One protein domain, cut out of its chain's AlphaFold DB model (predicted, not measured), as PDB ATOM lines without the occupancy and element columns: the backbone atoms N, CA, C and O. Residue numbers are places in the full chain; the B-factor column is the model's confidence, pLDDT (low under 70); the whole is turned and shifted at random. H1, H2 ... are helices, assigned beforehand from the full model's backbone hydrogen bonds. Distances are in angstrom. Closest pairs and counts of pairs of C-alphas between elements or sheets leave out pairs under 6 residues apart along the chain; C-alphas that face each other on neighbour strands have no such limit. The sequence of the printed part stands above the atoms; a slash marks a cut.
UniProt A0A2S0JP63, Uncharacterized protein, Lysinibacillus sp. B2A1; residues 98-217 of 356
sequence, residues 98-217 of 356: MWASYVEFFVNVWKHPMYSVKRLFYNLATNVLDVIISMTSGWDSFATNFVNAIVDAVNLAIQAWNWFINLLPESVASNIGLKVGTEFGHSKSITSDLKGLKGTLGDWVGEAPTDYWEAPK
ATOM      1  N   MET A  98      -4.563  50.299 110.333       82.19
ATOM      2  CA  MET A  98      -5.839  51.002 110.431       82.19
ATOM      3  C   MET A  98      -6.916  50.081 111.015       82.19
ATOM      4  O   MET A  98      -7.547  50.434 112.011       82.19
ATOM      5  N   TRP A  99      -7.068  48.867 110.479       87.88
ATOM      6  CA  TRP A  99      -7.998  47.873 111.025       87.88
ATOM      7  C   TRP A  99      -7.663  47.479 112.468       87.88
ATOM      8  O   TRP A  99      -8.544  47.499 113.328       87.88
ATOM      9  N   ALA A 100      -6.394  47.191 112.755       91.06
ATOM     10  CA  ALA A 100      -5.905  46.853 114.087       91.06
ATOM     11  C   ALA A 100      -6.211  47.970 115.098       91.06
ATOM     12  O   ALA A 100      -6.592  47.676 116.227       91.06
ATOM     13  N   SER A 101      -6.130  49.241 114.689       83.31
ATOM     14  CA  SER A 101      -6.461  50.382 115.550       83.31
ATOM     15  C   SER A 101      -7.934  50.421 115.965       83.31
ATOM     16  O   SER A 101      -8.236  50.747 117.114       83.31
ATOM     17  N   TYR A 102      -8.852  50.036 115.072       85.56
ATOM     18  CA  TYR A 102     -10.274  49.942 115.398       85.56
ATOM     19  C   TYR A 102     -10.554  48.771 116.339       85.56
ATOM     20  O   TYR A 102     -11.314  48.920 117.294       85.56
ATOM     21  N   VAL A 103      -9.911  47.622 116.116       94.25
ATOM     22  CA  VAL A 103     -10.030  46.462 117.014       94.25
ATOM     23  C   VAL A 103      -9.477  46.797 118.404       94.25
ATOM     24  O   VAL A 103     -10.162  46.562 119.397       94.25
ATOM     25  N   GLU A 104      -8.293  47.415 118.481       93.81
ATOM     26  CA  GLU A 104      -7.685  47.910 119.728       93.81
ATOM     27  C   GLU A 104      -8.634  48.857 120.471       93.81
ATOM     28  O   GLU A 104      -8.825  48.730 121.681       93.81
ATOM     29  N   PHE A 105      -9.299  49.763 119.754       92.88
ATOM     30  CA  PHE A 105     -10.302  50.641 120.343       92.88
ATOM     31  C   PHE A 105     -11.487  49.859 120.928       92.88
ATOM     32  O   PHE A 105     -11.795  50.016 122.108       92.88
ATOM     33  N   PHE A 106     -12.143  48.998 120.143       93.19
ATOM     34  CA  PHE A 106     -13.363  48.312 120.584       93.19
ATOM     35  C   PHE A 106     -13.133  47.300 121.709       93.19
ATOM     36  O   PHE A 106     -14.025  47.112 122.534       93.19
ATOM     37  N   VAL A 107     -11.956  46.672 121.772       96.06
ATOM     38  CA  VAL A 107     -11.599  45.759 122.869       96.06
ATOM     39  C   VAL A 107     -11.423  46.522 124.184       96.06
ATOM     40  O   VAL A 107     -11.858  46.046 125.233       96.06
ATOM     41  N   ASN A 108     -10.834  47.720 124.144       94.88
ATOM     42  CA  ASN A 108     -10.436  48.435 125.356       94.88
ATOM     43  C   ASN A 108     -11.407  49.535 125.810       94.88
ATOM     44  O   ASN A 108     -11.406  49.878 126.994       94.88
ATOM     45  N   VAL A 109     -12.250  50.085 124.925       94.12
ATOM     46  CA  VAL A 109     -13.100  51.256 125.229       94.12
ATOM     47  C   VAL A 109     -14.035  51.030 126.420       94.12
ATOM     48  O   VAL A 109     -14.323  51.961 127.165       94.12
ATOM     49  N   TRP A 110     -14.451  49.785 126.651       94.00
ATOM     50  CA  TRP A 110     -15.353  49.413 127.743       94.00
ATOM     51  C   TRP A 110     -14.697  49.454 129.124       94.00
ATOM     52  O   TRP A 110     -15.392  49.593 130.126       94.00
ATOM     53  N   LYS A 111     -13.368  49.331 129.181       94.12
ATOM     54  CA  LYS A 111     -12.587  49.389 130.422       94.12
ATOM     55  C   LYS A 111     -11.890  50.734 130.590       94.12
ATOM     56  O   LYS A 111     -11.896  51.304 131.674       94.12
ATOM     57  N   HIS A 112     -11.337  51.250 129.495       93.88
ATOM     58  CA  HIS A 112     -10.492  52.443 129.461       93.88
ATOM     59  C   HIS A 112     -10.988  53.430 128.402       93.88
ATOM     60  O   HIS A 112     -10.296  53.649 127.403       93.88
ATOM     61  N   PRO A 113     -12.179  54.033 128.565       87.06
ATOM     62  CA  PRO A 113     -12.835  54.796 127.502       87.06
ATOM     63  C   PRO A 113     -12.013  56.004 127.046       87.06
ATOM     64  O   PRO A 113     -11.769  56.173 125.853       87.06
ATOM     65  N   MET A 114     -11.519  56.815 127.988       87.06
ATOM     66  CA  MET A 114     -10.747  58.020 127.670       87.06
ATOM     67  C   MET A 114      -9.415  57.685 126.986       87.06
ATOM     68  O   MET A 114      -9.084  58.266 125.953       87.06
ATOM     69  N   TYR A 115      -8.668  56.722 127.534       91.81
ATOM     70  CA  TYR A 115      -7.398  56.294 126.951       91.81
ATOM     71  C   TYR A 115      -7.604  55.684 125.561       91.81
ATOM     72  O   TYR A 115      -6.883  56.027 124.631       91.81
ATOM     73  N   SER A 116      -8.635  54.853 125.380       88.94
ATOM     74  CA  SER A 116      -8.922  54.202 124.097       88.94
ATOM     75  C   SER A 116      -9.247  55.205 122.993       88.94
ATOM     76  O   SER A 116      -8.770  55.041 121.874       88.94
ATOM     77  N   VAL A 117      -9.995  56.275 123.293       84.88
ATOM     78  CA  VAL A 117     -10.257  57.351 122.321       84.88
ATOM     79  C   VAL A 117      -8.958  58.053 121.927       84.88
ATOM     80  O   VAL A 117      -8.673  58.175 120.735       84.88
ATOM     81  N   LYS A 118      -8.131  58.468 122.897       86.19
ATOM     82  CA  LYS A 118      -6.825  59.088 122.609       86.19
ATOM     83  C   LYS A 118      -5.934  58.164 121.779       86.19
ATOM     84  O   LYS A 118      -5.350  58.591 120.785       86.19
ATOM     85  N   ARG A 119      -5.869  56.889 122.165       90.56
ATOM     86  CA  ARG A 119      -5.067  55.861 121.507       90.56
ATOM     87  C   ARG A 119      -5.541  55.589 120.080       90.56
ATOM     88  O   ARG A 119      -4.702  55.408 119.206       90.56
ATOM     89  N   LEU A 120      -6.846  55.636 119.810       85.06
ATOM     90  CA  LEU A 120      -7.381  55.537 118.450       85.06
ATOM     91  C   LEU A 120      -6.873  56.684 117.565       85.06
ATOM     92  O   LEU A 120      -6.326  56.426 116.495       85.06
ATOM     93  N   PHE A 121      -6.987  57.937 118.019       79.75
ATOM     94  CA  PHE A 121      -6.474  59.089 117.267       79.75
ATOM     95  C   PHE A 121      -4.959  59.027 117.072       79.75
ATOM     96  O   PHE A 121      -4.474  59.286 115.972       79.75
ATOM     97  N   TYR A 122      -4.220  58.621 118.105       90.44
ATOM     98  CA  TYR A 122      -2.787  58.370 118.005       90.44
ATOM     99  C   TYR A 122      -2.463  57.308 116.959       90.44
ATOM    100  O   TYR A 122      -1.630  57.551 116.094       90.44
ATOM    101  N   ASN A 123      -3.134  56.158 116.989       87.25
ATOM    102  CA  ASN A 123      -2.896  55.074 116.041       87.25
ATOM    103  C   ASN A 123      -3.185  55.521 114.601       87.25
ATOM    104  O   ASN A 123      -2.393  55.239 113.711       87.25
ATOM    105  N   LEU A 124      -4.275  56.256 114.361       82.44
ATOM    106  CA  LEU A 124      -4.609  56.770 113.029       82.44
ATOM    107  C   LEU A 124      -3.588  57.805 112.540       82.44
ATOM    108  O   LEU A 124      -3.113  57.718 111.408       82.44
ATOM    109  N   ALA A 125      -3.222  58.762 113.396       77.88
ATOM    110  CA  ALA A 125      -2.251  59.794 113.058       77.88
ATOM    111  C   ALA A 125      -0.855  59.201 112.829       77.88
ATOM    112  O   ALA A 125      -0.206  59.513 111.834       77.88
ATOM    113  N   THR A 126      -0.407  58.297 113.701       88.75
ATOM    114  CA  THR A 126       0.895  57.637 113.555       88.75
ATOM    115  C   THR A 126       0.942  56.678 112.380       88.75
ATOM    116  O   THR A 126       1.980  56.606 111.743       88.75
ATOM    117  N   ASN A 127      -0.167  56.045 111.993       85.81
ATOM    118  CA  ASN A 127      -0.226  55.251 110.766       85.81
ATOM    119  C   ASN A 127       0.018  56.115 109.512       85.81
ATOM    120  O   ASN A 127       0.727  55.696 108.602       85.81
ATOM    121  N   VAL A 128      -0.510  57.346 109.471       80.50
ATOM    122  CA  VAL A 128      -0.205  58.311 108.395       80.50
ATOM    123  C   VAL A 128       1.249  58.782 108.472       80.50
ATOM    124  O   VAL A 128       1.944  58.788 107.457       80.50
ATOM    125  N   LEU A 129       1.726  59.146 109.666       83.94
ATOM    126  CA  LEU A 129       3.109  59.592 109.858       83.94
ATOM    127  C   LEU A 129       4.117  58.503 109.490       83.94
ATOM    128  O   LEU A 129       5.121  58.813 108.864       83.94
ATOM    129  N   ASP A 130       3.841  57.244 109.814       90.50
ATOM    130  CA  ASP A 130       4.717  56.115 109.512       90.50
ATOM    131  C   ASP A 130       4.818  55.867 108.003       90.50
ATOM    132  O   ASP A 130       5.912  55.564 107.531       90.50
ATOM    133  N   VAL A 131       3.750  56.092 107.220       82.88
ATOM    134  CA  VAL A 131       3.841  56.053 105.746       82.88
ATOM    135  C   VAL A 131       4.795  57.135 105.255       82.88
ATOM    136  O   VAL A 131       5.705  56.839 104.482       82.88
ATOM    137  N   ILE A 132       4.640  58.371 105.731       80.38
ATOM    138  CA  ILE A 132       5.482  59.493 105.298       80.38
ATOM    139  C   ILE A 132       6.939  59.261 105.727       80.38
ATOM    140  O   ILE A 132       7.843  59.358 104.901       80.38
ATOM    141  N   ILE A 133       7.170  58.856 106.980       89.06
ATOM    142  CA  ILE A 133       8.493  58.502 107.511       89.06
ATOM    143  C   ILE A 133       9.102  57.354 106.705       89.06
ATOM    144  O   ILE A 133      10.296  57.378 106.415       89.06
ATOM    145  N   SER A 134       8.318  56.353 106.300       88.31
ATOM    146  CA  SER A 134       8.813  55.243 105.480       88.31
ATOM    147  C   SER A 134       9.332  55.715 104.117       88.31
ATOM    148  O   SER A 134      10.307  55.164 103.613       88.31
ATOM    149  N   MET A 135       8.732  56.763 103.547       81.62
ATOM    150  CA  MET A 135       9.138  57.341 102.265       81.62
ATOM    151  C   MET A 135      10.356  58.254 102.394       81.62
ATOM    152  O   MET A 135      11.211  58.253 101.513       81.62
ATOM    153  N   THR A 136      10.437  59.040 103.469       82.94
ATOM    154  CA  THR A 136      11.532  60.002 103.665       82.94
ATOM    155  C   THR A 136      12.780  59.345 104.248       82.94
ATOM    156  O   THR A 136      13.897  59.731 103.906       82.94
ATOM    157  N   SER A 137      12.607  58.311 105.077       80.62
ATOM    158  CA  SER A 137      13.711  57.581 105.698       80.62
ATOM    159  C   SER A 137      14.626  56.942 104.654       80.62
ATOM    160  O   SER A 137      14.195  56.181 103.786       80.62
ATOM    161  N   GLY A 138      15.917  57.251 104.771       73.94
ATOM    162  CA  GLY A 138      16.970  56.825 103.846       73.94
ATOM    163  C   GLY A 138      17.246  57.825 102.720       73.94
ATOM    164  O   GLY A 138      18.322  57.772 102.138       73.94
ATOM    165  N   TRP A 139      16.358  58.797 102.478       76.19
ATOM    166  CA  TRP A 139      16.580  59.933 101.562       76.19
ATOM    167  C   TRP A 139      16.550  61.290 102.289       76.19
ATOM    168  O   TRP A 139      16.418  62.342 101.658       76.19
ATOM    169  N   ASP A 140      16.710  61.271 103.616       75.56
ATOM    170  CA  ASP A 140      16.670  62.430 104.515       75.56
ATOM    171  C   ASP A 140      17.489  63.614 104.004       75.56
ATOM    172  O   ASP A 140      16.996  64.740 104.015       75.56
ATOM    173  N   SER A 141      18.715  63.384 103.528       76.38
ATOM    174  CA  SER A 141      19.586  64.461 103.046       76.38
ATOM    175  C   SER A 141      19.024  65.156 101.810       76.38
ATOM    176  O   SER A 141      19.059  66.379 101.739       76.38
ATOM    177  N   PHE A 142      18.465  64.411 100.852       71.56
ATOM    178  CA  PHE A 142      17.851  65.007  99.665       71.56
ATOM    179  C   PHE A 142      16.599  65.807 100.039       71.56
ATOM    180  O   PHE A 142      16.480  66.972  99.667       71.56
ATOM    181  N   ALA A 143      15.699  65.205 100.822       71.50
ATOM    182  CA  ALA A 143      14.450  65.846 101.223       71.50
ATOM    183  C   ALA A 143      14.701  67.113 102.061       71.50
ATOM    184  O   ALA A 143      14.117  68.162 101.797       71.50
ATOM    185  N   THR A 144      15.620  67.033 103.025       80.56
ATOM    186  CA  THR A 144      15.983  68.150 103.910       80.56
ATOM    187  C   THR A 144      16.659  69.277 103.135       80.56
ATOM    188  O   THR A 144      16.278  70.433 103.294       80.56
ATOM    189  N   ASN A 145      17.599  68.967 102.235       77.00
ATOM    190  CA  ASN A 145      18.260  69.986 101.414       77.00
ATOM    191  C   ASN A 145      17.288  70.670 100.446       77.00
ATOM    192  O   ASN A 145      17.365  71.881 100.259       77.00
ATOM    193  N   PHE A 146      16.354  69.919  99.857       71.12
ATOM    194  CA  PHE A 146      15.328  70.484  98.984       71.12
ATOM    195  C   PHE A 146      14.403  71.451  99.736       71.12
ATOM    196  O   PHE A 146      14.161  72.561  99.265       71.12
ATOM    197  N   VAL A 147      13.926  71.070 100.925       74.69
ATOM    198  CA  VAL A 147      13.095  71.956 101.754       74.69
ATOM    199  C   VAL A 147      13.878  73.171 102.233       74.69
ATOM    200  O   VAL A 147      13.353  74.276 102.156       74.69
ATOM    201  N   ASN A 148      15.132  73.009 102.652       82.44
ATOM    202  CA  ASN A 148      15.954  74.144 103.066       82.44
ATOM    203  C   ASN A 148      16.222  75.112 101.906       82.44
ATOM    204  O   ASN A 148      16.138  76.316 102.111       82.44
ATOM    205  N   ALA A 149      16.402  74.621 100.676       70.12
ATOM    206  CA  ALA A 149      16.506  75.481  99.496       70.12
ATOM    207  C   ALA A 149      15.214  76.280  99.220       70.12
ATOM    208  O   ALA A 149      15.272  77.442  98.818       70.12
ATOM    209  N   ILE A 150      14.037  75.687  99.458       69.25
ATOM    210  CA  ILE A 150      12.757  76.411  99.387       69.25
ATOM    211  C   ILE A 150      12.664  77.447 100.510       69.25
ATOM    212  O   ILE A 150      12.264  78.580 100.251       69.25
ATOM    213  N   VAL A 151      13.040  77.085 101.740       78.44
ATOM    214  CA  VAL A 151      13.069  78.006 102.888       78.44
ATOM    215  C   VAL A 151      13.987  79.193 102.601       78.44
ATOM    216  O   VAL A 151      13.582  80.325 102.837       78.44
ATOM    217  N   ASP A 152      15.161  78.968 102.010       80.88
ATOM    218  CA  ASP A 152      16.074  80.031 101.580       80.88
ATOM    219  C   ASP A 152      15.431  80.957 100.547       80.88
ATOM    220  O   ASP A 152      15.478  82.180 100.690       80.88
ATOM    221  N   ALA A 153      14.775  80.396  99.527       61.97
ATOM    222  CA  ALA A 153      14.079  81.185  98.514       61.97
ATOM    223  C   ALA A 153      12.928  82.020  99.111       61.97
ATOM    224  O   ALA A 153      12.752  83.188  98.754       61.97
ATOM    225  N   VAL A 154      12.163  81.444 100.043       73.19
ATOM    226  CA  VAL A 154      11.077  82.135 100.753       73.19
ATOM    227  C   VAL A 154      11.629  83.225 101.673       73.19
ATOM    228  O   VAL A 154      11.114  84.341 101.661       73.19
ATOM    229  N   ASN A 155      12.699  82.953 102.421       85.94
ATOM    230  CA  ASN A 155      13.344  83.940 103.287       85.94
ATOM    231  C   ASN A 155      13.918  85.106 102.491       85.94
ATOM    232  O   ASN A 155      13.751  86.250 102.899       85.94
ATOM    233  N   LEU A 156      14.504  84.849 101.323       75.00
ATOM    234  CA  LEU A 156      14.961  85.902 100.417       75.00
ATOM    235  C   LEU A 156      13.796  86.801  99.976       75.00
ATOM    236  O   LEU A 156      13.923  88.027  99.979       75.00
ATOM    237  N   ALA A 157      12.638  86.220  99.651       66.62
ATOM    238  CA  ALA A 157      11.441  86.991  99.323       66.62
ATOM    239  C   ALA A 157      10.920  87.803 100.526       66.62
ATOM    240  O   ALA A 157      10.550  88.967 100.362       66.62
ATOM    241  N   ILE A 158      10.942  87.234 101.738       76.56
ATOM    242  CA  ILE A 158      10.579  87.930 102.986       76.56
ATOM    243  C   ILE A 158      11.550  89.082 103.269       76.56
ATOM    244  O   ILE A 158      11.110  90.170 103.629       76.56
ATOM    245  N   GLN A 159      12.851  88.893 103.059       85.06
ATOM    246  CA  GLN A 159      13.859  89.942 103.218       85.06
ATOM    247  C   GLN A 159      13.652  91.079 102.216       85.06
ATOM    248  O   GLN A 159      13.678  92.246 102.606       85.06
ATOM    249  N   ALA A 160      13.381  90.761 100.947       72.38
ATOM    250  CA  ALA A 160      13.055  91.758  99.929       72.38
ATOM    251  C   ALA A 160      11.777  92.541 100.282       72.38
ATOM    252  O   ALA A 160      11.731  93.764 100.138       72.38
ATOM    253  N   TRP A 161      10.759  91.851 100.801       77.31
ATOM    254  CA  TRP A 161       9.520  92.459 101.283       77.31
ATOM    255  C   TRP A 161       9.743  93.363 102.502       77.31
ATOM    256  O   TRP A 161       9.254  94.491 102.538       77.31
ATOM    257  N   ASN A 162      10.536  92.910 103.471       85.56
ATOM    258  CA  ASN A 162      10.890  93.685 104.657       85.56
ATOM    259  C   ASN A 162      11.689  94.933 104.289       85.56
ATOM    260  O   ASN A 162      11.407  96.014 104.800       85.56
ATOM    261  N   TRP A 163      12.646  94.804 103.368       87.38
ATOM    262  CA  TRP A 163      13.378  95.939 102.815       87.38
ATOM    263  C   TRP A 163      12.433  96.955 102.160       87.38
ATOM    264  O   TRP A 163      12.529  98.145 102.451       87.38
ATOM    265  N   PHE A 164      11.488  96.493 101.333       80.94
ATOM    266  CA  PHE A 164      10.503  97.359 100.684       80.94
ATOM    267  C   PHE A 164       9.617  98.094 101.698       80.94
ATOM    268  O   PHE A 164       9.438  99.304 101.586       80.94
ATOM    269  N   ILE A 165       9.098  97.394 102.711       80.94
ATOM    270  CA  ILE A 165       8.283  98.014 103.765       80.94
ATOM    271  C   ILE A 165       9.084  99.060 104.536       80.94
ATOM    272  O   ILE A 165       8.573 100.149 104.780       80.94
ATOM    273  N   ASN A 166      10.342  98.766 104.872       83.88
ATOM    274  CA  ASN A 166      11.211  99.696 105.594       83.88
ATOM    275  C   ASN A 166      11.590 100.939 104.769       83.88
ATOM    276  O   ASN A 166      12.040 101.931 105.338       83.88
ATOM    277  N   LEU A 167      11.418 100.905 103.443       83.94
ATOM    278  CA  LEU A 167      11.604 102.064 102.566       83.94
ATOM    279  C   LEU A 167      10.393 103.015 102.585       83.94
ATOM    280  O   LEU A 167      10.514 104.179 102.199       83.94
ATOM    281  N   LEU A 168       9.219 102.537 103.006       79.56
ATOM    282  CA  LEU A 168       8.003 103.343 103.048       79.56
ATOM    283  C   LEU A 168       7.967 104.228 104.307       79.56
ATOM    284  O   LEU A 168       8.345 103.780 105.389       79.56
ATOM    285  N   PRO A 169       7.443 105.466 104.216       82.75
ATOM    286  CA  PRO A 169       7.167 106.275 105.398       82.75
ATOM    287  C   PRO A 169       6.201 105.552 106.348       82.75
ATOM    288  O   PRO A 169       5.227 104.949 105.890       82.75
ATOM    289  N   GLU A 170       6.403 105.673 107.665       73.44
ATOM    290  CA  GLU A 170       5.542 105.042 108.686       73.44
ATOM    291  C   GLU A 170       4.059 105.392 108.515       73.44
ATOM    292  O   GLU A 170       3.188 104.547 108.714       73.44
ATOM    293  N   SER A 171       3.759 106.619 108.080       72.62
ATOM    294  CA  SER A 171       2.393 107.062 107.793       72.62
ATOM    295  C   SER A 171       1.755 106.319 106.620       72.62
ATOM    296  O   SER A 171       0.540 106.185 106.585       72.62
ATOM    297  N   VAL A 172       2.537 105.814 105.665       72.06
ATOM    298  CA  VAL A 172       2.033 104.983 104.570       72.06
ATOM    299  C   VAL A 172       1.910 103.551 105.068       72.06
ATOM    300  O   VAL A 172       0.796 103.044 105.130       72.06
ATOM    301  N   ALA A 173       3.004 102.931 105.517       65.75
ATOM    302  CA  ALA A 173       3.018 101.528 105.944       65.75
ATOM    303  C   ALA A 173       1.952 101.211 107.013       65.75
ATOM    304  O   ALA A 173       1.255 100.201 106.904       65.75
ATOM    305  N   SER A 174       1.756 102.110 107.987       71.62
ATOM    306  CA  SER A 174       0.758 101.963 109.053       71.62
ATOM    307  C   SER A 174      -0.683 102.179 108.565       71.62
ATOM    308  O   SER A 174      -1.562 101.384 108.896       71.62
ATOM    309  N   ASN A 175      -0.938 103.180 107.708       75.50
ATOM    310  CA  ASN A 175      -2.293 103.466 107.204       75.50
ATOM    311  C   ASN A 175      -2.824 102.403 106.228       75.50
ATOM    312  O   ASN A 175      -4.038 102.251 106.108       75.50
ATOM    313  N   ILE A 176      -1.941 101.664 105.545       74.94
ATOM    314  CA  ILE A 176      -2.320 100.523 104.689       74.94
ATOM    315  C   ILE A 176      -2.058  99.153 105.339       74.94
ATOM    316  O   ILE A 176      -2.262  98.122 104.702       74.94
ATOM    317  N   GLY A 177      -1.647  99.123 106.614       75.88
ATOM    318  CA  GLY A 177      -1.524  97.898 107.410       75.88
ATOM    319  C   GLY A 177      -0.405  96.938 106.985       75.88
ATOM    320  O   GLY A 177      -0.481  95.749 107.305       75.88
ATOM    321  N   LEU A 178       0.621  97.416 106.276       77.81
ATOM    322  CA  LEU A 178       1.753  96.587 105.857       77.81
ATOM    323  C   LEU A 178       2.672  96.286 107.045       77.81
ATOM    324  O   LEU A 178       3.067  97.185 107.787       77.81
ATOM    325  N   LYS A 179       3.032  95.010 107.218       82.06
ATOM    326  CA  LYS A 179       3.916  94.532 108.289       82.06
ATOM    327  C   LYS A 179       5.083  93.741 107.716       82.06
ATOM    328  O   LYS A 179       4.917  93.018 106.731       82.06
ATOM    329  N   VAL A 180       6.232  93.857 108.377       85.31
ATOM    330  CA  VAL A 180       7.396  93.009 108.107       85.31
ATOM    331  C   VAL A 180       7.059  91.543 108.398       85.31
ATOM    332  O   VAL A 180       6.382  91.229 109.379       85.31
ATOM    333  N   GLY A 181       7.500  90.651 107.517       82.00
ATOM    334  CA  GLY A 181       7.409  89.205 107.678       82.00
ATOM    335  C   GLY A 181       8.552  88.649 108.527       82.00
ATOM    336  O   GLY A 181       9.615  89.260 108.650       82.00
ATOM    337  N   THR A 182       8.337  87.473 109.110       90.38
ATOM    338  CA  THR A 182       9.339  86.740 109.897       90.38
ATOM    339  C   THR A 182       9.947  85.626 109.055       90.38
ATOM    340  O   THR A 182       9.213  84.863 108.435       90.38
ATOM    341  N   GLU A 183      11.276  85.535 109.038       87.88
ATOM    342  CA  GLU A 183      12.004  84.474 108.337       87.88
ATOM    343  C   GLU A 183      11.782  83.101 108.993       87.88
ATOM    344  O   GLU A 183      11.637  82.980 110.213       87.88
ATOM    345  N   PHE A 184      11.774  82.054 108.174       84.12
ATOM    346  CA  PHE A 184      11.652  80.663 108.589       84.12
ATOM    347  C   PHE A 184      13.029  80.041 108.855       84.12
ATOM    348  O   PHE A 184      13.983  80.257 108.114       84.12
ATOM    349  N   GLY A 185      13.140  79.221 109.901       84.31
ATOM    350  CA  GLY A 185      14.348  78.435 110.151       84.31
ATOM    351  C   GLY A 185      14.465  77.233 109.210       84.31
ATOM    352  O   GLY A 185      13.461  76.691 108.752       84.31
ATOM    353  N   HIS A 186      15.694  76.783 108.956       83.38
ATOM    354  CA  HIS A 186      15.944  75.522 108.252       83.38
ATOM    355  C   HIS A 186      15.446  74.322 109.061       83.38
ATOM    356  O   HIS A 186      15.635  74.260 110.279       83.38
ATOM    357  N   SER A 187      14.880  73.333 108.369       77.31
ATOM    358  CA  SER A 187      14.629  72.017 108.959       77.31
ATOM    359  C   SER A 187      15.954  71.256 109.050       77.31
ATOM    360  O   SER A 187      16.753  71.234 108.110       77.31
ATOM    361  N   LYS A 188      16.213  70.634 110.204       77.00
ATOM    362  CA  LYS A 188      17.419  69.814 110.418       77.00
ATOM    363  C   LYS A 188      17.262  68.402 109.856       77.00
ATOM    364  O   LYS A 188      18.242  67.806 109.426       77.00
ATOM    365  N   SER A 189      16.045  67.862 109.890       79.06
ATOM    366  CA  SER A 189      15.653  66.631 109.205       79.06
ATOM    367  C   SER A 189      14.134  66.534 109.237       79.06
ATOM    368  O   SER A 189      13.542  66.431 110.309       79.06
ATOM    369  N   ILE A 190      13.511  66.486 108.062       79.25
ATOM    370  CA  ILE A 190      12.054  66.329 107.937       79.25
ATOM    371  C   ILE A 190      11.599  65.032 108.613       79.25
ATOM    372  O   ILE A 190      10.593  65.001 109.314       79.25
ATOM    373  N   THR A 191      12.363  63.953 108.450       83.38
ATOM    374  CA  THR A 191      12.066  62.673 109.099       83.38
ATOM    375  C   THR A 191      12.190  62.774 110.616       83.38
ATOM    376  O   THR A 191      11.380  62.184 111.331       83.38
ATOM    377  N   SER A 192      13.173  63.519 111.128       85.06
ATOM    378  CA  SER A 192      13.303  63.784 112.562       85.06
ATOM    379  C   SER A 192      12.133  64.610 113.085       85.06
ATOM    380  O   SER A 192      11.605  64.286 114.143       85.06
ATOM    381  N   ASP A 193      11.692  65.624 112.340       84.00
ATOM    382  CA  ASP A 193      10.551  66.463 112.709       84.00
ATOM    383  C   ASP A 193       9.258  65.625 112.762       84.00
ATOM    384  O   ASP A 193       8.498  65.703 113.730       84.00
ATOM    385  N   LEU A 194       9.046  64.728 111.790       85.06
ATOM    386  CA  LEU A 194       7.914  63.790 111.767       85.06
ATOM    387  C   LEU A 194       7.970  62.759 112.905       85.06
ATOM    388  O   LEU A 194       6.944  62.450 113.514       85.06
ATOM    389  N   LYS A 195       9.161  62.237 113.228       88.75
ATOM    390  CA  LYS A 195       9.366  61.361 114.395       88.75
ATOM    391  C   LYS A 195       9.127  62.109 115.706       88.75
ATOM    392  O   LYS A 195       8.527  61.546 116.616       88.75
ATOM    393  N   GLY A 196       9.554  63.368 115.787       89.75
ATOM    394  CA  GLY A 196       9.293  64.257 116.913       89.75
ATOM    395  C   GLY A 196       7.796  64.462 117.119       89.75
ATOM    396  O   GLY A 196       7.302  64.247 118.219       89.75
ATOM    397  N   LEU A 197       7.058  64.747 116.040       82.31
ATOM    398  CA  LEU A 197       5.599  64.840 116.068       82.31
ATOM    399  C   LEU A 197       4.958  63.530 116.550       82.31
ATOM    400  O   LEU A 197       4.100  63.562 117.429       82.31
ATOM    401  N   LYS A 198       5.405  62.371 116.044       88.00
ATOM    402  CA  LYS A 198       4.959  61.055 116.534       88.00
ATOM    403  C   LYS A 198       5.217  60.882 118.038       88.00
ATOM    404  O   LYS A 198       4.347  60.359 118.736       88.00
ATOM    405  N   GLY A 199       6.368  61.339 118.531       90.56
ATOM    406  CA  GLY A 199       6.709  61.363 119.956       90.56
ATOM    407  C   GLY A 199       5.754  62.238 120.769       90.56
ATOM    408  O   GLY A 199       5.127  61.745 121.698       90.56
ATOM    409  N   THR A 200       5.537  63.488 120.350       89.19
ATOM    410  CA  THR A 200       4.598  64.417 121.004       89.19
ATOM    411  C   THR A 200       3.167  63.877 121.036       89.19
ATOM    412  O   THR A 200       2.467  64.027 122.038       89.19
ATOM    413  N   LEU A 201       2.717  63.221 119.961       83.12
ATOM    414  CA  LEU A 201       1.428  62.531 119.953       83.12
ATOM    415  C   LEU A 201       1.390  61.386 120.977       83.12
ATOM    416  O   LEU A 201       0.348  61.164 121.588       83.12
ATOM    417  N   GLY A 202       2.499  60.668 121.168       88.69
ATOM    418  CA  GLY A 202       2.625  59.612 122.176       88.69
ATOM    419  C   GLY A 202       2.523  60.162 123.596       88.69
ATOM    420  O   GLY A 202       1.720  59.670 124.388       88.69
ATOM    421  N   ASP A 203       3.241  61.248 123.879       92.81
ATOM    422  CA  ASP A 203       3.185  61.940 125.170       92.81
ATOM    423  C   ASP A 203       1.765  62.445 125.482       92.81
ATOM    424  O   ASP A 203       1.296  62.363 126.617       92.81
ATOM    425  N   TRP A 204       1.031  62.916 124.465       88.12
ATOM    426  CA  TRP A 204      -0.362  63.355 124.604       88.12
ATOM    427  C   TRP A 204      -1.339  62.219 124.969       88.12
ATOM    428  O   TRP A 204      -2.320  62.440 125.701       88.12
ATOM    429  N   VAL A 205      -1.085  61.000 124.477       90.19
ATOM    430  CA  VAL A 205      -1.858  59.806 124.856       90.19
ATOM    431  C   VAL A 205      -1.635  59.474 126.328       90.19
ATOM    432  O   VAL A 205      -2.613  59.255 127.050       90.19
ATOM    433  N   GLY A 206      -0.376  59.505 126.768       90.25
ATOM    434  CA  GLY A 206       0.048  59.124 128.113       90.25
ATOM    435  C   GLY A 206       0.281  57.618 128.276       90.25
ATOM    436  O   GLY A 206       0.221  56.842 127.318       90.25
ATOM    437  N   GLU A 207       0.557  57.199 129.510       92.44
ATOM    438  CA  GLU A 207       0.877  55.806 129.839       92.44
ATOM    439  C   GLU A 207      -0.334  54.875 129.701       92.44
ATOM    440  O   GLU A 207      -1.462  55.223 130.065       92.44
ATOM    441  N   ALA A 208      -0.091  53.679 129.159       91.50
ATOM    442  CA  ALA A 208      -1.122  52.664 128.995       91.50
ATOM    443  C   ALA A 208      -1.565  52.091 130.355       91.50
ATOM    444  O   ALA A 208      -0.715  51.788 131.197       91.50
ATOM    445  N   PRO A 209      -2.877  51.887 130.576       93.00
ATOM    446  CA  PRO A 209      -3.375  51.144 131.731       93.00
ATOM    447  C   PRO A 209      -2.808  49.715 131.799       93.00
ATOM    448  O   PRO A 209      -2.518  49.106 130.772       93.00
ATOM    449  N   THR A 210      -2.699  49.143 133.000       90.88
ATOM    450  CA  THR A 210      -2.005  47.858 133.233       90.88
ATOM    451  C   THR A 210      -2.643  46.645 132.551       90.88
ATOM    452  O   THR A 210      -1.935  45.689 132.247       90.88
ATOM    453  N   ASP A 211      -3.954  46.661 132.301       93.75
ATOM    454  CA  ASP A 211      -4.681  45.610 131.577       93.75
ATOM    455  C   ASP A 211      -5.094  46.033 130.154       93.75
ATOM    456  O   ASP A 211      -6.006  45.439 129.572       93.75
ATOM    457  N   TYR A 212      -4.441  47.058 129.592       93.88
ATOM    458  CA  TYR A 212      -4.678  47.504 128.221       93.88
ATOM    459  C   TYR A 212      -4.112  46.500 127.214       93.88
ATOM    460  O   TYR A 212      -2.937  46.138 127.265       93.88
ATOM    461  N   TRP A 213      -4.942  46.056 126.273       95.31
ATOM    462  CA  TRP A 213      -4.515  45.142 125.219       95.31
ATOM    463  C   TRP A 213      -4.109  45.915 123.962       95.31
ATOM    464  O   TRP A 213      -4.905  46.680 123.425       95.31
ATOM    465  N   GLU A 214      -2.895  45.699 123.458       94.19
ATOM    466  CA  GLU A 214      -2.439  46.306 122.204       94.19
ATOM    467  C   GLU A 214      -2.626  45.342 121.031       94.19
ATOM    468  O   GLU A 214      -2.237  44.171 121.096       94.19
ATOM    469  N   ALA A 215      -3.213  45.832 119.939       91.81
ATOM    470  CA  ALA A 215      -3.402  45.008 118.756       91.81
ATOM    471  C   ALA A 215      -2.061  44.809 118.025       91.81
ATOM    472  O   ALA A 215      -1.292  45.767 117.889       91.81
ATOM    473  N   PRO A 216      -1.784  43.607 117.483       94.12
ATOM    474  CA  PRO A 216      -0.605  43.385 116.654       94.12
ATOM    475  C   PRO A 216      -0.609  44.305 115.427       94.12
ATOM    476  O   PRO A 216      -1.526  44.254 114.604       94.12
ATOM    477  N   LYS A 217       0.432  45.129 115.288       92.88
ATOM    478  CA  LYS A 217       0.624  46.066 114.171       92.88
ATOM    479  C   LYS A 217       1.825  45.651 113.327       92.88
ATOM    480  O   LYS A 217       2.749  45.002 113.807       92.88
TER     481      LYS A 217
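What this domain is: This is residues 98 to 217 of the 356 residues of an uncharacterized protein of Lysinibacillus sp. B2A1 (UniProt A0A2S0JP63). The longest helix, H3, makes one arm of an L, and H2, with H1 and H5 side by side on either side of it, makes the other; the two arms meet in a corner where H2 ends and H3 and H5 begin. The short helix H4 sits at the far end of H3, and the unnamed residues 176 to 189 run back beside H3 to the corner. The 120 printed residues, with five named helices in the order H1 to H5 and no named strand, are all helix in class. The whole is extended, with a radius of gyration of the C-alphas of 22.3 A and spans of 67 by 37 by 21 A.

Where its parts are: H3, residues 140 to 167, is 40.0 A long, from C-alpha 140 at (16.670, 62.430, 104.515). H2, residues 113 to 136, is 34.5 A long, with a kink of 26 degrees near residue 128. H5, residues 190 to 205, measures 22.9 A and ends at C-alpha 205 (-1.858, 59.806, 124.856). H1 is residues 98 to 108, from C-alpha 98 at (-5.839, 51.002, 110.431), and H4 residues 170 to 175.

How they stand to each other: H3 touches H5 with residues 140 to 144 alone, about perpendicular at 88 degrees; the closest C-alphas, of Thr 144 and Ile 190, are 5.9 A apart. H2 and H5 touch at a shallow tilt of 7 degrees, opposite ways, closest at the C-alphas of Lys 118 and Val 205, 5.5 A. H1 and H2 form a helical hairpin at 19 degrees, closest at the C-alphas of Phe 105 and Ser 116, 5.4 A. H4 is close to H3 but not clearly touching: the C-alphas of Ile 165 and Ala 173 are 6.7 A apart. H1 and H5 are apart. In H1, H2, H3 and H5 every O i to N i+4 pair is within hydrogen-bond range; in H4, 1 of 2.

The domain as a whole: The two C-alphas farthest apart, of Pro 169 and Asp 211, are 67.1 A apart. The printed part has no cut. The link from H4 to H5 is long, with 14 residues. The mean pLDDT of the printed part is 83.7; residues 150, 153, 157 and 173 are under 70.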